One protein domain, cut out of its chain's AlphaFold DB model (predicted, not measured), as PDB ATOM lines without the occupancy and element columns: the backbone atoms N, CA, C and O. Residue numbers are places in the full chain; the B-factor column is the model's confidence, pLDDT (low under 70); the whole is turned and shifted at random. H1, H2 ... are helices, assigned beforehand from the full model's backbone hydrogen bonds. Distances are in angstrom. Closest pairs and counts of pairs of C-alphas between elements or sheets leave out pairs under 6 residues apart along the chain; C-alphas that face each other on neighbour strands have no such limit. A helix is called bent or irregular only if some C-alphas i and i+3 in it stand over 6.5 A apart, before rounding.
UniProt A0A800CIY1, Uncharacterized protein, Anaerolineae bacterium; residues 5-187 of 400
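What this domain is: This is residues 5 to 187 of the 400 residues of an uncharacterized protein of Anaerolineae bacterium (UniProt A0A800CIY1). Crossed helices make a compact body in which H7 is packed between the two longest helices, H2 and H8, with H5 next to H7 in the core. H1 and H6 pack together on H2's side of the core, H6 on H2 and H1 on H5, while H3 packs on H7 and H4 on H8; H9 crosses H5, and H10, residues 182 to 187, sticks out. The printed part has 183 residues with ten named helices, H1 to H10 in order, and no named strand; the class is all helix. It is compact, with a radius of gyration of the C-alphas of 16.5 A and spans of 55 by 39 by 33 A.

How they stand to each other: H1, residues 5 to 12, touches H5, residues 73 to 86, at a steep tilt of 49 degrees; their closest C-alphas are those of Ala 5 and Tyr 81, 6.1 A apart. H2, residues 15 to 33, touches H6, residues 93 to 103, with its residues 17 to 25 alone; the closest C-alphas, of Phe 21 and Ser 102, are 5.4 A apart. H2 also touches H7, residues 118 to 129, at a steep tilt of 49 degrees, the same way, with the C-alphas of Arg 26 and Leu 121 closest at 5.0 A. H3, residues 45 to 54, touches residues 118 to 123 of H7 alone, about perpendicular at 77 degrees, with the C-alphas of Glu 45 and Ser 120 closest at 5.0 A. H4, residues 60 to 69, touches residues 160 to 164 alone of H8, residues 148 to 165; the C-alphas of Phe 66 and Val 164 are closest at 5.8 A. H5 and H7, the hub with four helices touched by each, only just touch, with 3 pairs of C-alphas within 8 A, closest Leu 83 and Ser 122 at 7.2 A. H7 and H8 touch at a steep tilt of 50 degrees, opposite ways, with the C-alphas of Ile 123 and Ala 156 closest at 5.4 A. H9, residues 168 to 179, touches residues 74 to 78 of H5 alone, about perpendicular at 75 degrees, with the C-alphas of Leu 78 and Ala 175 closest at 6.0 A. H10, residues 182 to 187, touches no helix and stands free. Every O i to N i+4 pair is within hydrogen-bond range in the helices but H2, with 13 of 15.

Where its parts are: H1 begins at C-alpha 5 (-28.214, 16.809, 52.682). H2 is 27.4 A long and only just irregular, with C-alphas 16 and 19 6.7 A apart; H8 is 25.5 A and H5 19.7 A. H10 ends at C-alpha 187 (-47.050, 29.123, 52.087).

The domain as a whole: The C-alphas farthest apart, of Ser 141 and Ser 187, are 56.0 A apart. The printed part has no cut; the links H2 to H3, H6 to H7 and H7 to H8 are long. The pLDDT is under 70 at residues 36 to 39, 108 to 113 and 181 to 187.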
ATOM      1  N   ALA A   5     -27.962  17.686  53.825       80.50
ATOM      2  CA  ALA A   5     -28.214  16.809  52.682       80.50
ATOM      3  C   ALA A   5     -29.668  16.926  52.208       80.50
ATOM      4  O   ALA A   5     -29.941  16.961  51.005       80.50
ATOM      5  N   LEU A   6     -30.596  17.013  53.161       83.50
ATOM      6  CA  LEU A   6     -32.015  17.207  52.894       83.50
ATOM      7  C   LEU A   6     -32.282  18.602  52.314       83.50
ATOM      8  O   LEU A   6     -32.959  18.702  51.294       83.50
ATOM      9  N   GLU A   7     -31.677  19.654  52.872       82.25
ATOM     10  CA  GLU A   7     -31.797  21.021  52.345       82.25
ATOM     11  C   GLU A   7     -31.322  21.105  50.887       82.25
ATOM     12  O   GLU A   7     -32.020  21.658  50.035       82.25
ATOM     13  N   MET A   8     -30.175  20.499  50.562       79.56
ATOM     14  CA  MET A   8     -29.646  20.460  49.196       79.56
ATOM     15  C   MET A   8     -30.595  19.769  48.213       79.56
ATOM     16  O   MET A   8     -30.804  20.267  47.106       79.56
ATOM     17  N   LEU A   9     -31.168  18.628  48.602       82.50
ATOM     18  CA  LEU A   9     -32.063  17.858  47.737       82.50
ATOM     19  C   LEU A   9     -33.466  18.466  47.627       82.50
ATOM     20  O   LEU A   9     -34.131  18.234  46.625       82.50
ATOM     21  N   GLN A  10     -33.918  19.228  48.624       80.75
ATOM     22  CA  GLN A  10     -35.226  19.890  48.609       80.75
ATOM     23  C   GLN A  10     -35.207  21.214  47.852       80.75
ATOM     24  O   GLN A  10     -36.096  21.476  47.048       80.75
ATOM     25  N   THR A  11     -34.200  22.051  48.108       75.44
ATOM     26  CA  THR A  11     -34.207  23.448  47.652       75.44
ATOM     27  C   THR A  11     -33.441  23.661  46.353       75.44
ATOM     28  O   THR A  11     -33.797  24.537  45.566       75.44
ATOM     29  N   LYS A  12     -32.382  22.875  46.106       74.94
ATOM     30  CA  LYS A  12     -31.454  23.110  44.988       74.94
ATOM     31  C   LYS A  12     -31.641  22.141  43.823       74.94
ATOM     32  O   LYS A  12     -31.178  22.445  42.728       74.94
ATOM     33  N   LEU A  13     -32.272  20.982  44.024       79.50
ATOM     34  CA  LEU A  13     -32.293  19.902  43.033       79.50
ATOM     35  C   LEU A  13     -33.709  19.378  42.766       79.50
ATOM     36  O   LEU A  13     -34.324  18.735  43.609       79.50
ATOM     37  N   ASN A  14     -34.188  19.578  41.538       78.06
ATOM     38  CA  ASN A  14     -35.397  18.923  41.034       78.06
ATOM     39  C   ASN A  14     -35.076  17.520  40.490       78.06
ATOM     40  O   ASN A  14     -33.924  17.228  40.167       78.06
ATOM     41  N   ASP A  15     -36.094  16.666  40.309       75.75
ATOM     42  CA  ASP A  15     -35.909  15.274  39.846       75.75
ATOM     43  C   ASP A  15     -35.126  15.168  38.530       75.75
ATOM     44  O   ASP A  15     -34.289  14.282  38.361       75.75
ATOM     45  N   ALA A  16     -35.332  16.119  37.616       77.50
ATOM     46  CA  ALA A  16     -34.625  16.165  36.339       77.50
ATOM     47  C   ALA A  16     -33.121  16.480  36.487       77.50
ATOM     48  O   ALA A  16     -32.310  16.055  35.663       77.50
ATOM     49  N   HIS A  17     -32.734  17.191  37.551       85.50
ATOM     50  CA  HIS A  17     -31.362  17.635  37.811       85.50
ATOM     51  C   HIS A  17     -30.572  16.679  38.709       85.50
ATOM     52  O   HIS A  17     -29.347  16.780  38.760       85.50
ATOM     53  N   LEU A  18     -31.233  15.712  39.361       87.00
ATOM     54  CA  LEU A  18     -30.573  14.702  40.200       87.00
ATOM     55  C   LEU A  18     -29.518  13.911  39.424       87.00
ATOM     56  O   LEU A  18     -28.431  13.646  39.937       87.00
ATOM     57  N   ALA A  19     -29.814  13.568  38.170       87.44
ATOM     58  CA  ALA A  19     -28.886  12.816  37.340       87.44
ATOM     59  C   ALA A  19     -27.657  13.632  36.911       87.44
ATOM     60  O   ALA A  19     -26.538  13.121  36.954       87.44
ATOM     61  N   VAL A  20     -27.850  14.916  36.580       89.12
ATOM     62  CA  VAL A  20     -26.747  15.849  36.294       89.12
ATOM     63  C   VAL A  20     -25.860  16.008  37.520       89.12
ATOM     64  O   VAL A  20     -24.637  15.929  37.413       89.12
ATOM     65  N   PHE A  21     -26.474  16.203  38.687       90.38
ATOM     66  CA  PHE A  21     -25.747  16.332  39.938       90.38
ATOM     67  C   PHE A  21     -24.953  15.068  40.266       90.38
ATOM     68  O   PHE A  21     -23.767  15.169  40.551       90.38
ATOM     69  N   GLY A  22     -25.555  13.878  40.165       89.69
ATOM     70  CA  GLY A  22     -24.866  12.615  40.443       89.69
ATOM     71  C   GLY A  22     -23.661  12.365  39.528       89.69
ATOM     72  O   GLY A  22     -22.620  11.905  39.996       89.69
ATOM     73  N   GLN A  23     -23.769  12.717  38.244       90.25
ATOM     74  CA  GLN A  23     -22.649  12.628  37.305       90.25
ATOM     75  C   GLN A  23     -21.540  13.627  37.654       90.25
ATOM     76  O   GLN A  23     -20.388  13.232  37.823       90.25
ATOM     77  N   ARG A  24     -21.894  14.903  37.847       90.81
ATOM     78  CA  ARG A  24     -20.935  15.949  38.227       90.81
ATOM     79  C   ARG A  24     -20.253  15.651  39.557       90.81
ATOM     80  O   ARG A  24     -19.060  15.896  39.689       90.81
ATOM     81  N   LEU A  25     -20.987  15.105  40.526       91.88
ATOM     82  CA  LEU A  25     -20.451  14.702  41.822       91.88
ATOM     83  C   LEU A  25     -19.414  13.593  41.657       91.88
ATOM     84  O   LEU A  25     -18.344  13.668  42.251       91.88
ATOM     85  N   ARG A  26     -19.695  12.587  40.822       92.12
ATOM     86  CA  ARG A  26     -18.720  11.535  40.511       92.12
ATOM     87  C   ARG A  26     -17.471  12.113  39.848       92.12
ATOM     88  O   ARG A  26     -16.372  11.682  40.183       92.12
ATOM     89  N   ASP A  27     -17.630  13.046  38.916       89.75
ATOM     90  CA  ASP A  27     -16.502  13.638  38.191       89.75
ATOM     91  C   ASP A  27     -15.649  14.529  39.102       89.75
ATOM     92  O   ASP A  27     -14.424  14.433  39.072       89.75
ATOM     93  N   TRP A  28     -16.285  15.310  39.980       91.88
ATOM     94  CA  TRP A  28     -15.598  16.073  41.022       91.88
ATOM     95  C   TRP A  28     -14.846  15.149  41.988       91.88
ATOM     96  O   TRP A  28     -13.651  15.336  42.187       91.88
ATOM     97  N   LEU A  29     -15.483  14.083  42.493       90.75
ATOM     98  CA  LEU A  29     -14.825  13.093  43.360       90.75
ATOM     99  C   LEU A  29     -13.637  12.416  42.666       90.75
ATOM    100  O   LEU A  29     -12.619  12.141  43.297       90.75
ATOM    101  N   ALA A  30     -13.764  12.116  41.372       87.88
ATOM    102  CA  ALA A  30     -12.688  11.513  40.599       87.88
ATOM    103  C   ALA A  30     -11.520  12.482  40.379       87.88
ATOM    104  O   ALA A  30     -10.374  12.039  40.413       87.88
ATOM    105  N   ALA A  31     -11.790  13.771  40.167       87.31
ATOM    106  CA  ALA A  31     -10.755  14.795  40.052       87.31
ATOM    107  C   ALA A  31     -10.054  15.039  41.397       87.31
ATOM    108  O   ALA A  31      -8.829  15.089  41.447       87.31
ATOM    109  N   ASP A  32     -10.821  15.116  42.485       88.06
ATOM    110  CA  ASP A  32     -10.310  15.371  43.832       88.06
ATOM    111  C   ASP A  32      -9.444  14.211  44.355       88.06
ATOM    112  O   ASP A  32      -8.335  14.412  44.843       88.06
ATOM    113  N   LEU A  33      -9.888  12.962  44.166       85.12
ATOM    114  CA  LEU A  33      -9.147  11.779  44.628       85.12
ATOM    115  C   LEU A  33      -7.932  11.415  43.768       85.12
ATOM    116  O   LEU A  33      -7.091  10.630  44.211       85.12
ATOM    117  N   ASN A  34      -7.853  11.930  42.540       81.88
ATOM    118  CA  ASN A  34      -6.751  11.674  41.613       81.88
ATOM    119  C   ASN A  34      -5.893  12.928  41.381       81.88
ATOM    120  O   ASN A  34      -5.316  13.078  40.305       81.88
ATOM    121  N   GLN A  35      -5.786  13.816  42.377       73.38
ATOM    122  CA  GLN A  35      -4.801  14.901  42.389       73.38
ATOM    123  C   GLN A  35      -3.375  14.318  42.440       73.38
ATOM    124  O   GLN A  35      -2.758  14.199  43.496       73.38
ATOM    125  N   SER A  36      -2.855  13.891  41.293       64.62
ATOM    126  CA  SER A  36      -1.480  13.424  41.121       64.62
ATOM    127  C   SER A  36      -0.920  13.922  39.795       64.62
ATOM    128  O   SER A  36      -1.642  13.959  38.804       64.62
ATOM    129  N   ASP A  37       0.376  14.237  39.764       60.62
ATOM    130  CA  ASP A  37       1.077  14.720  38.563       60.62
ATOM    131  C   ASP A  37       1.167  13.674  37.430       60.62
ATOM    132  O   ASP A  37       1.515  14.006  36.296       60.62
ATOM    133  N   GLU A  38       0.852  12.406  37.709       64.56
ATOM    134  CA  GLU A  38       0.868  11.321  36.726       64.56
ATOM    135  C   GLU A  38      -0.508  11.101  36.071       64.56
ATOM    136  O   GLU A  38      -1.538  11.225  36.740       64.56
ATOM    137  N   PRO A  39      -0.557  10.722  34.776       63.09
ATOM    138  CA  PRO A  39      -1.805  10.402  34.094       63.09
ATOM    139  C   PRO A  39      -2.424   9.133  34.692       63.09
ATOM    140  O   PRO A  39      -2.054   8.002  34.367       63.09
ATOM    141  N   VAL A  40      -3.381   9.340  35.587       71.62
ATOM    142  CA  VAL A  40      -4.115   8.285  36.276       71.62
ATOM    143  C   VAL A  40      -5.159   7.649  35.349       71.62
ATOM    144  O   VAL A  40      -5.912   8.366  34.691       71.62
ATOM    145  N   PRO A  41      -5.271   6.307  35.305       73.00
ATOM    146  CA  PRO A  41      -6.319   5.639  34.545       73.00
ATOM    147  C   PRO A  41      -7.707   5.881  35.151       73.00
ATOM    148  O   PRO A  41      -7.931   5.613  36.336       73.00
ATOM    149  N   ASP A  42      -8.656   6.287  34.306       77.88
ATOM    150  CA  ASP A  42     -10.026   6.611  34.707       77.88
ATOM    151  C   ASP A  42     -10.716   5.473  35.475       77.88
ATOM    152  O   ASP A  42     -10.713   4.296  35.086       77.88
ATOM    153  N   PHE A  43     -11.382   5.836  36.573       85.75
ATOM    154  CA  PHE A  43     -12.180   4.903  37.363       85.75
ATOM    155  C   PHE A  43     -13.606   4.787  36.809       85.75
ATOM    156  O   PHE A  43     -14.542   5.423  37.293       85.75
ATOM    157  N   THR A  44     -13.766   4.016  35.734       89.81
ATOM    158  CA  THR A  44     -15.036   3.874  35.004       89.81
ATOM    159  C   THR A  44     -16.083   3.036  35.748       89.81
ATOM    160  O   THR A  44     -15.774   2.247  36.643       89.81
ATOM    161  N   GLU A  45     -17.345   3.144  35.324       91.12
ATOM    162  CA  GLU A  45     -18.455   2.345  35.865       91.12
ATOM    163  C   GLU A  45     -18.239   0.830  35.690       91.12
ATOM    164  O   GLU A  45     -18.524   0.034  36.588       91.12
ATOM    165  N   SER A  46     -17.679   0.413  34.550       90.81
ATOM    166  CA  SER A  46     -17.348  -0.991  34.290       90.81
ATOM    167  C   SER A  46     -16.231  -1.492  35.207       90.81
ATOM    168  O   SER A  46     -16.319  -2.615  35.708       90.81
ATOM    169  N   ARG A  47     -15.225  -0.653  35.488       90.75
ATOM    170  CA  ARG A  47     -14.143  -0.953  36.436       90.75
ATOM    171  C   ARG A  47     -14.671  -1.084  37.863       90.75
ATOM    172  O   ARG A  47     -14.342  -2.055  38.540       90.75
ATOM    173  N   ALA A  48     -15.554  -0.180  38.288       91.75
ATOM    174  CA  ALA A  48     -16.235  -0.248  39.579       91.75
ATOM    175  C   ALA A  48     -17.057  -1.540  39.736       91.75
ATOM    176  O   ALA A  48     -16.930  -2.254  40.734       91.75
ATOM    177  N   LYS A  49     -17.843  -1.905  38.714       92.81
ATOM    178  CA  LYS A  49     -18.612  -3.158  38.702       92.81
ATOM    179  C   LYS A  49     -17.706  -4.393  38.743       92.81
ATOM    180  O   LYS A  49     -17.994  -5.345  39.470       92.81
ATOM    181  N   ALA A  50     -16.608  -4.389  37.988       91.94
ATOM    182  CA  ALA A  50     -15.627  -5.471  38.001       91.94
ATOM    183  C   ALA A  50     -14.967  -5.626  39.381       91.94
ATOM    184  O   ALA A  50     -14.804  -6.750  39.845       91.94
ATOM    185  N   LEU A  51     -14.668  -4.521  40.070       92.31
ATOM    186  CA  LEU A  51     -14.085  -4.526  41.413       92.31
ATOM    187  C   LEU A  51     -15.038  -5.145  42.453       92.31
ATOM    188  O   LEU A  51     -14.627  -5.979  43.263       92.31
ATOM    189  N   LEU A  52     -16.326  -4.785  42.410       92.38
ATOM    190  CA  LEU A  52     -17.347  -5.353  43.305       92.38
ATOM    191  C   LEU A  52     -17.491  -6.868  43.111       92.38
ATOM    192  O   LEU A  52     -17.595  -7.613  44.087       92.38
ATOM    193  N   ARG A  53     -17.415  -7.332  41.858       91.50
ATOM    194  CA  ARG A  53     -17.420  -8.761  41.513       91.50
ATOM    195  C   ARG A  53     -16.148  -9.476  41.959       91.50
ATOM    196  O   ARG A  53     -16.227 -10.544  42.563       91.50
ATOM    197  N   ALA A  54     -14.984  -8.889  41.687       90.38
ATOM    198  CA  ALA A  54     -13.684  -9.477  42.000       90.38
ATOM    199  C   ALA A  54     -13.487  -9.655  43.513       90.38
ATOM    200  O   ALA A  54     -12.977 -10.679  43.961       90.38
ATOM    201  N   THR A  55     -13.972  -8.698  44.306       88.69
ATOM    202  CA  THR A  55     -13.917  -8.745  45.776       88.69
ATOM    203  C   THR A  55     -14.947  -9.694  46.395       88.69
ATOM    204  O   THR A  55     -14.910  -9.914  47.602       88.69
ATOM    205  N   LYS A  56     -15.877 -10.254  45.598       87.81
ATOM    206  CA  LYS A  56     -16.988 -11.118  46.047       87.81
ATOM    207  C   LYS A  56     -17.781 -10.527  47.214       87.81
ATOM    208  O   LYS A  56     -18.376 -11.252  48.009       87.81
ATOM    209  N   THR A  57     -17.778  -9.201  47.330       87.56
ATOM    210  CA  THR A  57     -18.502  -8.519  48.395       87.56
ATOM    211  C   THR A  57     -19.990  -8.614  48.099       87.56
ATOM    212  O   THR A  57     -20.738  -9.087  48.945       87.56
ATOM    213  N   ILE A  58     -20.431  -8.269  46.893       90.31
ATOM    214  CA  ILE A  58     -21.824  -8.416  46.453       90.31
ATOM    215  C   ILE A  58     -21.959  -9.528  45.406       90.31
ATOM    216  O   ILE A  58     -21.099  -9.704  44.547       90.31
ATOM    217  N   ASP A  59     -23.078 -10.245  45.467       90.94
ATOM    218  CA  ASP A  59     -23.554 -11.179  44.453       90.94
ATOM    219  C   ASP A  59     -24.177 -10.467  43.232       90.94
ATOM    220  O   ASP A  59     -24.838  -9.435  43.344       90.94
ATOM    221  N   ASP A  60     -24.000 -11.045  42.040       89.88
ATOM    222  CA  ASP A  60     -24.511 -10.482  40.781       89.88
ATOM    223  C   ASP A  60     -26.025 -10.178  40.754       89.88
ATOM    224  O   ASP A  60     -26.391  -9.138  40.198       89.88
ATOM    225  N   PRO A  61     -26.914 -11.013  41.334       92.44
ATOM    226  CA  PRO A  61     -28.337 -10.695  41.432       92.44
ATOM    227  C   PRO A  61     -28.587  -9.371  42.151       92.44
ATOM    228  O   PRO A  61     -29.279  -8.514  41.613       92.44
ATOM    229  N   THR A  62     -27.937  -9.152  43.294       91.56
ATOM    230  CA  THR A  62     -28.090  -7.911  44.059       91.56
ATOM    231  C   THR A  62     -27.592  -6.676  43.295       91.56
ATOM    232  O   THR A  62     -28.207  -5.617  43.403       91.56
ATOM    233  N   LEU A  63     -26.525  -6.779  42.484       91.25
ATOM    234  CA  LEU A  63     -26.111  -5.671  41.601       91.25
ATOM    235  C   LEU A  63     -27.193  -5.350  40.565       91.25
ATOM    236  O   LEU A  63     -27.493  -4.184  40.319       91.25
ATOM    237  N   ASN A  64     -27.793  -6.374  39.961       92.06
ATOM    238  CA  ASN A  64     -28.840  -6.179  38.960       92.06
ATOM    239  C   ASN A  64     -30.127  -5.616  39.583       92.06
ATOM    240  O   ASN A  64     -30.727  -4.710  39.009       92.06
ATOM    241  N   ASP A  65     -30.515  -6.095  40.766       91.44
ATOM    242  CA  ASP A  65     -31.659  -5.567  41.515       91.44
ATOM    243  C   ASP A  65     -31.436  -4.107  41.911       91.44
ATOM    244  O   ASP A  65     -32.346  -3.286  41.794       91.44
ATOM    245  N   PHE A  66     -30.213  -3.755  42.314       93.12
ATOM    246  CA  PHE A  66     -29.836  -2.374  42.591       93.12
ATOM    247  C   PHE A  66     -29.918  -1.495  41.335       93.12
ATOM    248  O   PHE A  66     -30.524  -0.429  41.385       93.12
ATOM    249  N   ALA A  67     -29.372  -1.944  40.198       91.56
ATOM    250  CA  ALA A  67     -29.466  -1.207  38.936       91.56
ATOM    251  C   ALA A  67     -30.923  -0.960  38.524       91.56
ATOM    252  O   ALA A  67     -31.279   0.163  38.182       91.56
ATOM    253  N   ARG A  68     -31.773  -1.989  38.633       91.25
ATOM    254  CA  ARG A  68     -33.208  -1.886  38.350       91.25
ATOM    255  C   ARG A  68     -33.919  -0.941  39.320       91.25
ATOM    256  O   ARG A  68     -34.820  -0.210  38.930       91.25
ATOM    257  N   LEU A  69     -33.522  -0.939  40.589       90.50
ATOM    258  CA  LEU A  69     -34.073  -0.034  41.597       90.50
ATOM    259  C   LEU A  69     -33.732   1.432  41.295       90.50
ATOM    260  O   LEU A  69     -34.571   2.298  41.525       90.50
ATOM    261  N   MET A  70     -32.556   1.702  40.721       91.00
ATOM    262  CA  MET A  70     -32.131   3.047  40.311       91.00
ATOM    263  C   MET A  70     -32.823   3.582  39.048       91.00
ATOM    264  O   MET A  70     -32.607   4.735  38.685       91.00
ATOM    265  N   GLU A  71     -33.692   2.798  38.403       87.88
ATOM    266  CA  GLU A  71     -34.596   3.294  37.353       87.88
ATOM    267  C   GLU A  71     -35.757   4.121  37.934       87.88
ATOM    268  O   GLU A  71     -36.407   4.874  37.210       87.88
ATOM    269  N   ASN A  72     -36.027   3.995  39.239       87.31
ATOM    270  CA  ASN A  72     -37.061   4.753  39.931       87.31
ATOM    271  C   ASN A  72     -36.490   6.065  40.497       87.31
ATOM    272  O   ASN A  72     -35.650   6.038  41.398       87.31
ATOM    273  N   ASP A  73     -37.009   7.210  40.043       84.25
ATOM    274  CA  ASP A  73     -36.556   8.539  40.475       84.25
ATOM    275  C   ASP A  73     -36.682   8.740  42.007       84.25
ATOM    276  O   ASP A  73     -35.811   9.329  42.648       84.25
ATOM    277  N   THR A  74     -37.707   8.155  42.643       85.31
ATOM    278  CA  THR A  74     -37.871   8.183  44.109       85.31
ATOM    279  C   THR A  74     -36.734   7.453  44.828       85.31
ATOM    280  O   THR A  74     -36.259   7.886  45.880       85.31
ATOM    281  N   ALA A  75     -36.287   6.332  44.261       87.56
ATOM    282  CA  ALA A  75     -35.181   5.562  44.808       87.56
ATOM    283  C   ALA A  75     -33.838   6.267  44.585       87.56
ATOM    284  O   ALA A  75     -33.004   6.250  45.484       87.56
ATOM    285  N   VAL A  76     -33.664   6.937  43.440       89.94
ATOM    286  CA  VAL A  76     -32.491   7.770  43.132       89.94
ATOM    287  C   VAL A  76     -32.325   8.881  44.164       89.94
ATOM    288  O   VAL A  76     -31.247   9.032  44.736       89.94
ATOM    289  N   ARG A  77     -33.400   9.625  44.452       89.12
ATOM    290  CA  ARG A  77     -33.380  10.722  45.429       89.12
ATOM    291  C   ARG A  77     -33.002  10.232  46.829       89.12
ATOM    292  O   ARG A  77     -32.129  10.812  47.471       89.12
ATOM    293  N   LEU A  78     -33.616   9.136  47.280       90.00
ATOM    294  CA  LEU A  78     -33.310   8.532  48.578       90.00
ATOM    295  C   LEU A  78     -31.874   7.995  48.641       90.00
ATOM    296  O   LEU A  78     -31.181   8.208  49.630       90.00
ATOM    297  N   ALA A  79     -31.412   7.328  47.584       91.12
ATOM    298  CA  ALA A  79     -30.060   6.790  47.526       91.12
ATOM    299  C   ALA A  79     -29.000   7.898  47.523       91.12
ATOM    300  O   ALA A  79     -27.978   7.738  48.184       91.12
ATOM    301  N   LEU A  80     -29.237   9.024  46.838       91.00
ATOM    302  CA  LEU A  80     -28.363  10.200  46.915       91.00
ATOM    303  C   LEU A  80     -28.345  10.791  48.327       91.00
ATOM    304  O   LEU A  80     -27.266  11.069  48.841       91.00
ATOM    305  N   TYR A  81     -29.505  10.927  48.974       90.94
ATOM    306  CA  TYR A  81     -29.593  11.392  50.361       90.94
ATOM    307  C   TYR A  81     -28.786  10.504  51.318       90.94
ATOM    308  O   TYR A  81     -27.925  10.986  52.055       90.94
ATOM    309  N   ASP A  82     -29.013   9.189  51.274       91.00
ATOM    310  CA  ASP A  82     -28.292   8.236  52.120       91.00
ATOM    311  C   ASP A  82     -26.792   8.215  51.807       91.00
ATOM    312  O   ASP A  82     -25.977   8.022  52.705       91.00
ATOM    313  N   LEU A  83     -26.410   8.385  50.536       92.69
ATOM    314  CA  LEU A  83     -25.005   8.422  50.151       92.69
ATOM    315  C   LEU A  83     -24.325   9.662  50.733       92.69
ATOM    316  O   LEU A  83     -23.300   9.512  51.387       92.69
ATOM    317  N   LEU A  84     -24.914  10.848  50.545       91.38
ATOM    318  CA  LEU A  84     -24.378  12.122  51.031       91.38
ATOM    319  C   LEU A  84     -24.253  12.156  52.557       91.38
ATOM    320  O   LEU A  84     -23.257  12.657  53.079       91.38
ATOM    321  N   THR A  85     -25.240  11.602  53.265       90.69
ATOM    322  CA  THR A  85     -25.222  11.501  54.730       90.69
ATOM    323  C   THR A  85     -24.210  10.461  55.211       90.69
ATOM    324  O   THR A  85     -23.420  10.742  56.108       90.69
ATOM    325  N   ALA A  86     -24.149   9.275  54.595       88.25
ATOM    326  CA  ALA A  86     -23.205   8.230  54.995       88.25
ATOM    327  C   ALA A  86     -21.741   8.590  54.686       88.25
ATOM    328  O   ALA A  86     -20.832   8.194  55.429       88.25
ATOM    329  N   SER A  87     -21.497   9.322  53.596       87.50
ATOM    330  CA  SER A  87     -20.163   9.761  53.188       87.50
ATOM    331  C   SER A  87     -19.739  11.103  53.795       87.50
ATOM    332  O   SER A  87     -18.603  11.498  53.565       87.50
ATOM    333  N   GLU A  88     -20.624  11.788  54.533       88.56
ATOM    334  CA  GLU A  88     -20.413  13.149  55.074       88.56
ATOM    335  C   GLU A  88     -20.112  14.201  53.983       88.56
ATOM    336  O   GLU A  88     -19.568  15.268  54.248       88.56
ATOM    337  N   LEU A  89     -20.511  13.937  52.731       87.75
ATOM    338  CA  LEU A  89     -20.267  14.854  51.607       87.75
ATOM    339  C   LEU A  89     -21.154  16.105  51.664       87.75
ATOM    340  O   LEU A  89     -20.813  17.121  51.066       87.75
ATOM    341  N   ALA A  90     -22.287  16.045  52.370       85.38
ATOM    342  CA  ALA A  90     -23.203  17.178  52.505       85.38
ATOM    343  C   ALA A  90     -22.609  18.361  53.293       85.38
ATOM    344  O   ALA A  90     -23.055  19.498  53.131       85.38
ATOM    345  N   GLU A  91     -21.602  18.105  54.132       85.81
ATOM    346  CA  GLU A  91     -20.918  19.139  54.917       85.81
ATOM    347  C   GLU A  91     -19.905  19.933  54.079       85.81
ATOM    348  O   GLU A  91     -19.496  21.020  54.475       85.81
ATOM    349  N   ASN A  92     -19.519  19.424  52.904       87.56
ATOM    350  CA  ASN A  92     -18.533  20.069  52.050       87.56
ATOM    351  C   ASN A  92     -19.163  21.206  51.220       87.56
ATOM    352  O   ASN A  92     -20.089  20.990  50.431       87.56
ATOM    353  N   GLU A  93     -18.618  22.417  51.360       86.75
ATOM    354  CA  GLU A  93     -19.074  23.625  50.661       86.75
ATOM    355  C   GLU A  93     -18.997  23.497  49.130       86.75
ATOM    356  O   GLU A  93     -19.891  23.974  48.424       86.75
ATOM    357  N   GLU A  94     -17.992  22.798  48.592       87.38
ATOM    358  CA  GLU A  94     -17.856  22.596  47.144       87.38
ATOM    359  C   GLU A  94     -18.982  21.725  46.587       87.38
ATOM    360  O   GLU A  94     -19.530  22.005  45.519       87.38
ATOM    361  N   VAL A  95     -19.402  20.708  47.344       88.00
ATOM    362  CA  VAL A  95     -20.520  19.831  46.975       88.00
ATOM    363  C   VAL A  95     -21.841  20.607  47.033       88.00
ATOM    364  O   VAL A  95     -22.712  20.426  46.174       88.00
ATOM    365  N   GLN A  96     -21.979  21.544  47.977       86.44
ATOM    366  CA  GLN A  96     -23.124  22.456  48.043       86.44
ATOM    367  C   GLN A  96     -23.174  23.438  46.866       86.44
ATOM    368  O   GLN A  96     -24.261  23.695  46.331       86.44
ATOM    369  N   ALA A  97     -22.023  23.968  46.446       87.31
ATOM    370  CA  ALA A  97     -21.905  24.808  45.257       87.31
ATOM    371  C   ALA A  97     -22.207  24.008  43.979       87.31
ATOM    372  O   ALA A  97     -22.934  24.481  43.102       87.31
ATOM    373  N   LEU A  98     -21.735  22.760  43.906       87.50
ATOM    374  CA  LEU A  98     -21.999  21.852  42.794       87.50
ATOM    375  C   LEU A  98     -23.488  21.524  42.662       87.50
ATOM    376  O   LEU A  98     -24.011  21.488  41.546       87.50
ATOM    377  N   ALA A  99     -24.190  21.323  43.780       86.81
ATOM    378  CA  ALA A  99     -25.637  21.122  43.782       86.81
ATOM    379  C   ALA A  99     -26.381  22.353  43.248       86.81
ATOM    380  O   ALA A  99     -27.233  22.208  42.373       86.81
ATOM    381  N   ALA A 100     -26.009  23.561  43.687       85.62
ATOM    382  CA  ALA A 100     -26.599  24.803  43.182       85.62
ATOM    383  C   ALA A 100     -26.349  24.992  41.673       85.62
ATOM    384  O   ALA A 100     -27.275  25.270  40.910       85.62
ATOM    385  N   ALA A 101     -25.115  24.758  41.216       86.38
ATOM    386  CA  ALA A 101     -24.754  24.829  39.801       86.38
ATOM    387  C   ALA A 101     -25.446  23.747  38.951       86.38
ATOM    388  O   ALA A 101     -25.639  23.920  37.745       86.38
ATOM    389  N   SER A 102     -25.791  22.608  39.555       85.25
ATOM    390  CA  SER A 102     -26.528  21.526  38.895       85.25
ATOM    391  C   SER A 102     -28.017  21.830  38.799       85.25
ATOM    392  O   SER A 102     -28.594  21.577  37.749       85.25
ATOM    393  N   GLY A 103     -28.616  22.445  39.821       81.06
ATOM    394  CA  GLY A 103     -29.996  22.941  39.771       81.06
ATOM    395  C   GLY A 103     -30.210  24.065  38.754       81.06
ATOM    396  O   GLY A 103     -31.247  24.123  38.101       81.06
ATOM    397  N   ALA A 104     -29.205  24.924  38.564       82.06
ATOM    398  CA  ALA A 104     -29.234  26.001  37.572       82.06
ATOM    399  C   ALA A 104     -28.872  25.546  36.142       82.06
ATOM    400  O   ALA A 104     -28.896  26.355  35.213       82.06
ATOM    401  N   ALA A 105     -28.501  24.276  35.943       82.00
ATOM    402  CA  ALA A 105     -28.084  23.784  34.638       82.00
ATOM    403  C   ALA A 105     -29.271  23.710  33.664       82.00
ATOM    404  O   ALA A 105     -30.324  23.142  33.973       82.00
ATOM    405  N   VAL A 106     -29.070  24.240  32.457       76.81
ATOM    406  CA  VAL A 106     -30.007  24.071  31.344       76.81
ATOM    407  C   VAL A 106     -29.893  22.636  30.844       76.81
ATOM    408  O   VAL A 106     -28.835  22.212  30.382       76.81
ATOM    409  N   LEU A 107     -30.983  21.883  30.964       74.25
ATOM    410  CA  LEU A 107     -31.074  20.523  30.450       74.25
ATOM    411  C   LEU A 107     -31.358  20.593  28.948       74.25
ATOM    412  O   LEU A 107     -32.467  20.935  28.538       74.25
ATOM    413  N   ASP A 108     -30.351  20.295  28.130       65.06
ATOM    414  CA  ASP A 108     -30.533  20.189  26.688       65.06
ATOM    415  C   ASP A 108     -31.181  18.838  26.349       65.06
ATOM    416  O   ASP A 108     -30.577  17.774  26.508       65.06
ATOM    417  N   ALA A 109     -32.429  18.877  25.877       61.84
ATOM    418  CA  ALA A 109     -33.188  17.686  25.508       61.84
ATOM    419  C   ALA A 109     -32.530  16.885  24.364       61.84
ATOM    420  O   ALA A 109     -32.837  15.703  24.198       61.84
ATOM    421  N   ALA A 110     -31.617  17.493  23.596       59.00
ATOM    422  CA  ALA A 110     -30.919  16.837  22.494       59.00
ATOM    423  C   ALA A 110     -29.787  15.890  22.943       59.00
ATOM    424  O   ALA A 110     -29.423  14.989  22.189       59.00
ATOM    425  N   GLN A 111     -29.240  16.055  24.155       60.62
ATOM    426  CA  GLN A 111     -28.076  15.286  24.633       60.62
ATOM    427  C   GLN A 111     -28.438  13.979  25.367       60.62
ATOM    428  O   GLN A 111     -27.552  13.231  25.778       60.62
ATOM    429  N   GLY A 112     -29.731  13.652  25.468       62.94
ATOM    430  CA  GLY A 112     -30.223  12.474  26.189       62.94
ATOM    431  C   GLY A 112     -30.270  12.676  27.709       62.94
ATOM    432  O   GLY A 112     -29.627  13.568  28.260       62.94
ATOM    433  N   LYS A 113     -31.072  11.860  28.414       69.12
ATOM    434  CA  LYS A 113     -31.171  11.920  29.886       69.12
ATOM    435  C   LYS A 113     -29.817  11.485  30.478       69.12
ATOM    436  O   LYS A 113     -29.389  10.368  30.180       69.12
ATOM    437  N   PRO A 114     -29.151  12.313  31.305       75.75
ATOM    438  CA  PRO A 114     -27.910  11.912  31.958       75.75
ATOM    439  C   PRO A 114     -28.158  10.687  32.845       75.75
ATOM    440  O   PRO A 114     -29.228  10.544  33.442       75.75
ATOM    441  N   VAL A 115     -27.177   9.788  32.911       85.06
ATOM    442  CA  VAL A 115     -27.251   8.549  33.696       85.06
ATOM    443  C   VAL A 115     -26.211   8.616  34.803       85.06
ATOM    444  O   VAL A 115     -25.034   8.852  34.538       85.06
ATOM    445  N   ILE A 116     -26.640   8.390  36.043       89.12
ATOM    446  CA  ILE A 116     -25.742   8.384  37.200       89.12
ATOM    447  C   ILE A 116     -24.917   7.087  37.180       89.12
ATOM    448  O   ILE A 116     -25.504   6.000  37.215       89.12
ATOM    449  N   PRO A 117     -23.575   7.164  37.167       92.12
ATOM    450  CA  PRO A 117     -22.720   5.987  37.248       92.12
ATOM    451  C   PRO A 117     -22.619   5.529  38.714       92.12
ATOM    452  O   PRO A 117     -21.689   5.870  39.444       92.12
ATOM    453  N   TRP A 118     -23.642   4.813  39.182       94.06
ATOM    454  CA  TRP A 118     -23.845   4.510  40.599       94.06
ATOM    455  C   TRP A 118     -22.749   3.660  41.243       94.06
ATOM    456  O   TRP A 118     -22.418   3.882  42.414       94.06
ATOM    457  N   TYR A 119     -22.188   2.677  40.534       94.06
ATOM    458  CA  TYR A 119     -21.143   1.827  41.106       94.06
ATOM    459  C   TYR A 119     -19.868   2.631  41.340       94.06
ATOM    460  O   TYR A 119     -19.269   2.541  42.410       94.06
ATOM    461  N   SER A 120     -19.468   3.445  40.365       93.56
ATOM    462  CA  SER A 120     -18.292   4.300  40.503       93.56
ATOM    463  C   SER A 120     -18.522   5.438  41.494       93.56
ATOM    464  O   SER A 120     -17.656   5.665  42.333       93.56
ATOM    465  N   LEU A 121     -19.698   6.077  41.485       94.19
ATOM    466  CA  LEU A 121     -20.065   7.135  42.429       94.19
ATOM    467  C   LEU A 121     -20.039   6.641  43.880       94.19
ATOM    468  O   LEU A 121     -19.440   7.278  44.739       94.19
ATOM    469  N   SER A 122     -20.670   5.499  44.164       94.44
ATOM    470  CA  SER A 122     -20.728   4.964  45.530       94.44
ATOM    471  C   SER A 122     -19.347   4.582  46.061       94.44
ATOM    472  O   SER A 122     -19.013   4.925  47.194       94.44
ATOM    473  N   ILE A 123     -18.514   3.923  45.249       94.06
ATOM    474  CA  ILE A 123     -17.131   3.611  45.631       94.06
ATOM    475  C   ILE A 123     -16.333   4.902  45.829       94.06
ATOM    476  O   ILE A 123     -15.634   5.008  46.830       94.06
ATOM    477  N   ALA A 124     -16.477   5.890  44.940       93.06
ATOM    478  CA  ALA A 124     -15.788   7.172  45.047       93.06
ATOM    479  C   ALA A 124     -16.174   7.958  46.301       93.06
ATOM    480  O   ALA A 124     -15.291   8.458  46.987       93.06
ATOM    481  N   ALA A 125     -17.453   7.990  46.673       93.75
ATOM    482  CA  ALA A 125     -17.903   8.668  47.885       93.75
ATOM    483  C   ALA A 125     -17.301   8.045  49.159       93.75
ATOM    484  O   ALA A 125     -16.830   8.754  50.049       93.75
ATOM    485  N   TYR A 126     -17.260   6.709  49.250       93.81
ATOM    486  CA  TYR A 126     -16.632   6.037  50.394       93.81
ATOM    487  C   TYR A 126     -15.101   6.086  50.352       93.81
ATOM    488  O   TYR A 126     -14.479   6.113  51.416       93.81
ATOM    489  N   ALA A 127     -14.502   6.108  49.159       92.06
ATOM    490  CA  ALA A 127     -13.068   6.294  48.970       92.06
ATOM    491  C   ALA A 127     -12.647   7.683  49.461       92.06
ATOM    492  O   ALA A 127     -11.727   7.775  50.271       92.06
ATOM    493  N   TRP A 128     -13.404   8.718  49.087       93.00
ATOM    494  CA  TRP A 128     -13.225  10.096  49.536       93.00
ATOM    495  C   TRP A 128     -13.291  10.219  51.054       93.00
ATOM    496  O   TRP A 128     -12.337  10.685  51.669       93.00
ATOM    497  N   LYS A 129     -14.331   9.654  51.685       91.69
ATOM    498  CA  LYS A 129     -14.440   9.626  53.155       91.69
ATOM    499  C   LYS A 129     -13.234   8.962  53.832       91.69
ATOM    500  O   LYS A 129     -12.874   9.302  54.953       91.69
ATOM    501  N   SER A 130     -12.636   7.963  53.186       88.31
ATOM    502  CA  SER A 130     -11.449   7.273  53.705       88.31
ATOM    503  C   SER A 130     -10.114   7.900  53.292       88.31
ATOM    504  O   SER A 130      -9.077   7.398  53.720       88.31
ATOM    505  N   GLY A 131     -10.121   8.941  52.452       87.62
ATOM    506  CA  GLY A 131      -8.918   9.518  51.848       87.62
ATOM    507  C   GLY A 131      -8.147   8.537  50.958       87.62
ATOM    508  O   GLY A 131      -6.922   8.605  50.895       87.62
ATOM    509  N   TYR A 132      -8.832   7.577  50.326       87.88
ATOM    510  CA  TYR A 132      -8.194   6.539  49.515       87.88
ATOM    511  C   TYR A 132      -8.278   6.877  48.020       87.88
ATOM    512  O   TYR A 132      -9.380   7.085  47.508       87.88
ATOM    513  N   PRO A 133      -7.155   6.882  47.286       88.06
ATOM    514  CA  PRO A 133      -7.152   7.237  45.872       88.06
ATOM    515  C   PRO A 133      -7.782   6.153  44.984       88.06
ATOM    516  O   PRO A 133      -7.563   4.952  45.169       88.06
ATOM    517  N   LEU A 134      -8.526   6.574  43.958       86.19
ATOM    518  CA  LEU A 134      -9.266   5.656  43.082       86.19
ATOM    519  C   LEU A 134      -8.369   4.838  42.156       86.19
ATOM    520  O   LEU A 134      -8.698   3.696  41.836       86.19
ATOM    521  N   TYR A 135      -7.229   5.387  41.740       83.44
ATOM    522  CA  TYR A 135      -6.319   4.710  40.813       83.44
ATOM    523  C   TYR A 135      -5.737   3.408  41.366       83.44
ATOM    524  O   TYR A 135      -5.471   2.483  40.597       83.44
ATOM    525  N   GLN A 136      -5.610   3.308  42.694       85.94
ATOM    526  CA  GLN A 136      -5.121   2.112  43.385       85.94
ATOM    527  C   GLN A 136      -6.172   0.993  43.453       85.94
ATOM    528  O   GLN A 136      -5.847  -0.136  43.819       85.94
ATOM    529  N   LEU A 137      -7.437   1.276  43.125       86.25
ATOM    530  CA  LEU A 137      -8.499   0.273  43.065       86.25
ATOM    531  C   LEU A 137      -8.470  -0.422  41.699       86.25
ATOM    532  O   LEU A 137      -9.062   0.030  40.713       86.25
ATOM    533  N   ASP A 138      -7.761  -1.544  41.633       86.12
ATOM    534  CA  ASP A 138      -7.669  -2.369  40.432       86.12
ATOM    535  C   ASP A 138      -8.489  -3.667  40.576       86.12
ATOM    536  O   ASP A 138      -8.236  -4.454  41.492       86.12
ATOM    537  N   PRO A 139      -9.466  -3.941  39.688       86.31
ATOM    538  CA  PRO A 139     -10.171  -5.220  39.684       86.31
ATOM    539  C   PRO A 139      -9.272  -6.431  39.394       86.31
ATOM    540  O   PRO A 139      -9.630  -7.532  39.814       86.31
ATOM    541  N   ALA A 140      -8.138  -6.269  38.698       87.12
ATOM    542  CA  ALA A 140      -7.220  -7.380  38.432       87.12
ATOM    543  C   ALA A 140      -6.435  -7.811  39.684       87.12
ATOM    544  O   ALA A 140      -6.048  -8.974  39.801       87.12
ATOM    545  N   SER A 141      -6.269  -6.896  40.642       87.12
ATOM    546  CA  SER A 141      -5.634  -7.136  41.939       87.12
ATOM    547  C   SER A 141      -6.598  -6.739  43.064       87.12
ATOM    548  O   SER A 141      -6.419  -5.687  43.683       87.12
ATOM    549  N   PRO A 142      -7.654  -7.538  43.327       86.25
ATOM    550  CA  PRO A 142      -8.704  -7.145  44.255       86.25
ATOM    551  C   PRO A 142      -8.140  -6.923  45.665       86.25
ATOM    552  O   PRO A 142      -7.353  -7.741  46.156       86.25
ATOM    553  N   PRO A 143      -8.553  -5.844  46.352       88.62
ATOM    554  CA  PRO A 143      -8.056  -5.550  47.685       88.62
ATOM    555  C   PRO A 143      -8.505  -6.617  48.692       88.62
ATOM    556  O   PRO A 143      -9.629  -7.116  48.635       88.62
ATOM    557  N   GLY A 144      -7.634  -6.944  49.650       86.44
ATOM    558  CA  GLY A 144      -7.973  -7.860  50.742       86.44
ATOM    559  C   GLY A 144      -9.101  -7.320  51.631       86.44
ATOM    560  O   GLY A 144      -9.198  -6.118  51.851       86.44
ATOM    561  N   GLU A 145      -9.927  -8.205  52.198       85.50
ATOM    562  CA  GLU A 145     -11.154  -7.841  52.940       85.50
ATOM    563  C   GLU A 145     -10.947  -6.850  54.099       85.50
ATOM    564  O   GLU A 145     -11.847  -6.078  54.434       85.50
ATOM    565  N   TYR A 146      -9.771  -6.889  54.726       86.62
ATOM    566  CA  TYR A 146      -9.424  -6.060  55.880       86.62
ATOM    567  C   TYR A 146      -8.518  -4.875  55.527       86.62
ATOM    568  O   TYR A 146      -8.174  -4.105  56.420       86.62
ATOM    569  N   SER A 147      -8.135  -4.706  54.258       89.38
ATOM    570  CA  SER A 147      -7.355  -3.539  53.839       89.38
ATOM    571  C   SER A 147      -8.238  -2.283  53.797       89.38
ATOM    572  O   SER A 147      -9.457  -2.404  53.643       89.38
ATOM    573  N   PRO A 148      -7.664  -1.069  53.895       87.50
ATOM    574  CA  PRO A 148      -8.428   0.175  53.754       87.50
ATOM    575  C   PRO A 148      -9.258   0.209  52.461       87.50
ATOM    576  O   PRO A 148     -10.459   0.463  52.504       87.50
ATOM    577  N   ALA A 149      -8.653  -0.189  51.339       88.75
ATOM    578  CA  ALA A 149      -9.330  -0.354  50.054       88.75
ATOM    579  C   ALA A 149     -10.480  -1.374  50.108       88.75
ATOM    580  O   ALA A 149     -11.570  -1.124  49.595       88.75
ATOM    581  N   GLY A 150     -10.269  -2.517  50.767       90.00
ATOM    582  CA  GLY A 150     -11.302  -3.534  50.954       90.00
ATOM    583  C   GLY A 150     -12.473  -3.027  51.795       90.00
ATOM    584  O   GLY A 150     -13.627  -3.313  51.476       90.00
ATOM    585  N   GLN A 151     -12.207  -2.210  52.820       92.00
ATOM    586  CA  GLN A 151     -13.248  -1.583  53.638       92.00
ATOM    587  C   GLN A 151     -14.070  -0.564  52.844       92.00
ATOM    588  O   GLN A 151     -15.288  -0.525  53.014       92.00
ATOM    589  N   VAL A 152     -13.447   0.213  51.952       93.25
ATOM    590  CA  VAL A 152     -14.158   1.127  51.040       93.25
ATOM    591  C   VAL A 152     -15.146   0.351  50.174       93.25
ATOM    592  O   VAL A 152     -16.344   0.647  50.181       93.25
ATOM    593  N   VAL A 153     -14.674  -0.703  49.502       93.19
ATOM    594  CA  VAL A 153     -15.527  -1.545  48.650       93.19
ATOM    595  C   VAL A 153     -16.622  -2.224  49.474       93.19
ATOM    596  O   VAL A 153     -17.777  -2.273  49.057       93.19
ATOM    597  N   LYS A 154     -16.306  -2.688  50.687       93.88
ATOM    598  CA  LYS A 154     -17.273  -3.312  51.598       93.88
ATOM    599  C   LYS A 154     -18.357  -2.339  52.066       93.88
ATOM    600  O   LYS A 154     -19.512  -2.751  52.182       93.88
ATOM    601  N   ARG A 155     -18.016  -1.073  52.324       93.50
ATOM    602  CA  ARG A 155     -18.979  -0.023  52.698       93.50
ATOM    603  C   ARG A 155     -19.898   0.318  51.533       93.50
ATOM    604  O   ARG A 155     -21.114   0.247  51.716       93.50
ATOM    605  N   ALA A 156     -19.338   0.537  50.340       93.56
ATOM    606  CA  ALA A 156     -20.112   0.720  49.109       93.56
ATOM    607  C   ALA A 156     -21.063  -0.463  48.866       93.56
ATOM    608  O   ALA A 156     -22.253  -0.286  48.606       93.56
ATOM    609  N   ALA A 157     -20.571  -1.683  49.076       93.25
ATOM    610  CA  ALA A 157     -21.379  -2.886  48.992       93.25
ATOM    611  C   ALA A 157     -22.478  -2.964  50.073       93.25
ATOM    612  O   ALA A 157     -23.597  -3.409  49.825       93.25
ATOM    613  N   SER A 158     -22.192  -2.566  51.311       93.81
ATOM    614  CA  SER A 158     -23.210  -2.545  52.369       93.81
ATOM    615  C   SER A 158     -24.337  -1.564  52.045       93.81
ATOM    616  O   SER A 158     -25.504  -1.916  52.201       93.81
ATOM    617  N   PHE A 159     -23.985  -0.404  51.488       94.38
ATOM    618  CA  PHE A 159     -24.925   0.613  51.042       94.38
ATOM    619  C   PHE A 159     -25.859   0.076  49.954       94.38
ATOM    620  O   PHE A 159     -27.075   0.142  50.111       94.38
ATOM    621  N   MET A 160     -25.323  -0.547  48.897       93.81
ATOM    622  CA  MET A 160     -26.160  -1.113  47.826       93.81
ATOM    623  C   MET A 160     -27.124  -2.178  48.357       93.81
ATOM    624  O   MET A 160     -28.309  -2.159  48.028       93.81
ATOM    625  N   ARG A 161     -26.648  -3.074  49.238       93.44
ATOM    626  CA  ARG A 161     -27.518  -4.078  49.872       93.44
ATOM    627  C   ARG A 161     -28.617  -3.430  50.702       93.44
ATOM    628  O   ARG A 161     -29.753  -3.881  50.638       93.44
ATOM    629  N   GLN A 162     -28.296  -2.382  51.455       92.75
ATOM    630  CA  GLN A 162     -29.282  -1.657  52.249       92.75
ATOM    631  C   GLN A 162     -30.367  -1.041  51.358       92.75
ATOM    632  O   GLN A 162     -31.545  -1.157  51.683       92.75
ATOM    633  N   GLN A 163     -29.999  -0.457  50.212       92.00
ATOM    634  CA  GLN A 163     -30.975   0.112  49.277       92.00
ATOM    635  C   GLN A 163     -31.916  -0.945  48.682       92.00
ATOM    636  O   GLN A 163     -33.126  -0.716  48.598       92.00
ATOM    637  N   VAL A 164     -31.383  -2.119  48.329       91.56
ATOM    638  CA  VAL A 164     -32.174  -3.245  47.799       91.56
ATOM    639  C   VAL A 164     -33.070  -3.869  48.873       91.56
ATOM    640  O   VAL A 164     -34.217  -4.208  48.598       91.56
ATOM    641  N   GLN A 165     -32.577  -3.997  50.107       89.56
ATOM    642  CA  GLN A 165     -33.308  -4.634  51.209       89.56
ATOM    643  C   GLN A 165     -34.413  -3.757  51.811       89.56
ATOM    644  O   GLN A 165     -35.277  -4.283  52.512       89.56
ATOM    645  N   ARG A 166     -34.406  -2.441  51.559       86.19
ATOM    646  CA  ARG A 166     -35.465  -1.540  52.035       86.19
ATOM    647  C   ARG A 166     -36.811  -1.908  51.421       86.19
ATOM    648  O   ARG A 166     -36.947  -2.073  50.204       86.19
ATOM    649  N   THR A 167     -37.836  -1.979  52.265       79.00
ATOM    650  CA  THR A 167     -39.196  -2.254  51.796       79.00
ATOM    651  C   THR A 167     -39.743  -1.077  50.986       79.00
ATOM    652  O   THR A 167     -39.315   0.070  51.135       79.00
ATOM    653  N   ALA A 168     -40.709  -1.347  50.104       74.56
ATOM    654  CA  ALA A 168     -41.338  -0.300  49.297       74.56
ATOM    655  C   ALA A 168     -42.032   0.770  50.157       74.56
ATOM    656  O   ALA A 168     -41.976   1.950  49.827       74.56
ATOM    657  N   THR A 169     -42.626   0.368  51.282       75.06
ATOM    658  CA  THR A 169     -43.313   1.267  52.214       75.06
ATOM    659  C   THR A 169     -42.342   2.111  53.035       75.06
ATOM    660  O   THR A 169     -42.599   3.294  53.237       75.06
ATOM    661  N   GLU A 170     -41.215   1.556  53.487       79.44
ATOM    662  CA  GLU A 170     -40.156   2.341  54.140       79.44
ATOM    663  C   GLU A 170     -39.546   3.358  53.177       79.44
ATOM    664  O   GLU A 170     -39.367   4.517  53.544       79.44
ATOM    665  N   ARG A 171     -39.289   2.952  51.928       83.44
ATOM    666  CA  ARG A 171     -38.799   3.849  50.878       83.44
ATOM    667  C   ARG A 171     -39.766   4.999  50.624       83.44
ATOM    668  O   ARG A 171     -39.325   6.137  50.583       83.44
ATOM    669  N   ASP A 172     -41.060   4.711  50.485       79.44
ATOM    670  CA  ASP A 172     -42.088   5.734  50.260       79.44
ATOM    671  C   ASP A 172     -42.206   6.701  51.448       79.44
ATOM    672  O   ASP A 172     -42.275   7.912  51.263       79.44
ATOM    673  N   LYS A 173     -42.140   6.194  52.688       84.38
ATOM    674  CA  LYS A 173     -42.129   7.043  53.891       84.38
ATOM    675  C   LYS A 173     -40.929   7.990  53.917       84.38
ATOM    676  O   LYS A 173     -41.112   9.179  54.162       84.38
ATOM    677  N   LEU A 174     -39.726   7.482  53.651       81.06
ATOM    678  CA  LEU A 174     -38.505   8.294  53.643       81.06
ATOM    679  C   LEU A 174     -38.480   9.267  52.463       81.06
ATOM    680  O   LEU A 174     -38.121  10.425  52.622       81.06
ATOM    681  N   ALA A 175     -38.921   8.831  51.287       80.44
ATOM    682  CA  ALA A 175     -39.029   9.705  50.130       80.44
ATOM    683  C   ALA A 175     -40.005  10.856  50.373       80.44
ATOM    684  O   ALA A 175     -39.685  11.995  50.054       80.44
ATOM    685  N   LYS A 176     -41.158  10.583  50.995       81.25
ATOM    686  CA  LYS A 176     -42.094  11.628  51.419       81.25
ATOM    687  C   LYS A 176     -41.447  12.588  52.406       81.25
ATOM    688  O   LYS A 176     -41.635  13.781  52.247       81.25
ATOM    689  N   GLN A 177     -40.653  12.106  53.362       80.75
ATOM    690  CA  GLN A 177     -39.903  12.983  54.269       80.75
ATOM    691  C   GLN A 177     -38.885  13.862  53.527       80.75
ATOM    692  O   GLN A 177     -38.778  15.041  53.832       80.75
ATOM    693  N   ILE A 178     -38.183  13.315  52.531       78.06
ATOM    694  CA  ILE A 178     -37.187  14.060  51.748       78.06
ATOM    695  C   ILE A 178     -37.849  15.041  50.779       78.06
ATOM    696  O   ILE A 178     -37.279  16.080  50.499       78.06
ATOM    697  N   VAL A 179     -39.034  14.753  50.245       74.56
ATOM    698  CA  VAL A 179     -39.762  15.675  49.351       74.56
ATOM    699  C   VAL A 179     -40.539  16.730  50.145       74.56
ATOM    700  O   VAL A 179     -40.769  17.826  49.643       74.56
ATOM    701  N   TYR A 180     -40.955  16.408  51.371       70.50
ATOM    702  CA  TYR A 180     -41.744  17.298  52.213       70.50
ATOM    703  C   TYR A 180     -40.906  18.483  52.696       70.50
ATOM    704  O   TYR A 180     -40.103  18.360  53.622       70.50
ATOM    705  N   ASP A 181     -41.134  19.638  52.076       61.31
ATOM    706  CA  ASP A 181     -40.626  20.922  52.539       61.31
ATOM    707  C   ASP A 181     -41.661  21.585  53.479       61.31
ATOM    708  O   ASP A 181     -42.729  22.015  53.024       61.31
ATOM    709  N   PRO A 182     -41.389  21.687  54.794       56.53
ATOM    710  CA  PRO A 182     -42.289  22.351  55.737       56.53
ATOM    711  C   PRO A 182     -42.459  23.858  55.454       56.53
ATOM    712  O   PRO A 182     -43.477  24.440  55.848       56.53
ATOM    713  N   ALA A 183     -41.508  24.500  54.765       54.16
ATOM    714  CA  ALA A 183     -41.588  25.914  54.403       54.16
ATOM    715  C   ALA A 183     -42.542  26.143  53.217       54.16
ATOM    716  O   ALA A 183     -43.357  27.065  53.260       54.16
ATOM    717  N   ALA A 184     -42.531  25.260  52.212       51.09
ATOM    718  CA  ALA A 184     -43.477  25.306  51.096       51.09
ATOM    719  C   ALA A 184     -44.932  25.109  51.561       51.09
ATOM    720  O   ALA A 184     -45.828  25.833  51.118       51.09
ATOM    721  N   VAL A 185     -45.172  24.199  52.513       50.50
ATOM    722  CA  VAL A 185     -46.508  23.939  53.083       50.50
ATOM    723  C   VAL A 185     -47.014  25.138  53.885       50.50
ATOM    724  O   VAL A 185     -48.174  25.496  53.744       50.50
ATOM    725  N   SER A 186     -46.147  25.848  54.610       50.22
ATOM    726  CA  SER A 186     -46.526  27.078  55.331       50.22
ATOM    727  C   SER A 186     -46.984  28.216  54.402       50.22
ATOM    728  O   SER A 186     -47.680  29.124  54.847       50.22
ATOM    729  N   SER A 187     -46.617  28.164  53.116       49.44
ATOM    730  CA  SER A 187     -47.050  29.123  52.087       49.44
ATOM    731  C   SER A 187     -48.227  28.641  51.227       49.44
ATOM    732  O   SER A 187     -48.779  29.423  50.460       49.44
TER     733      SER A 187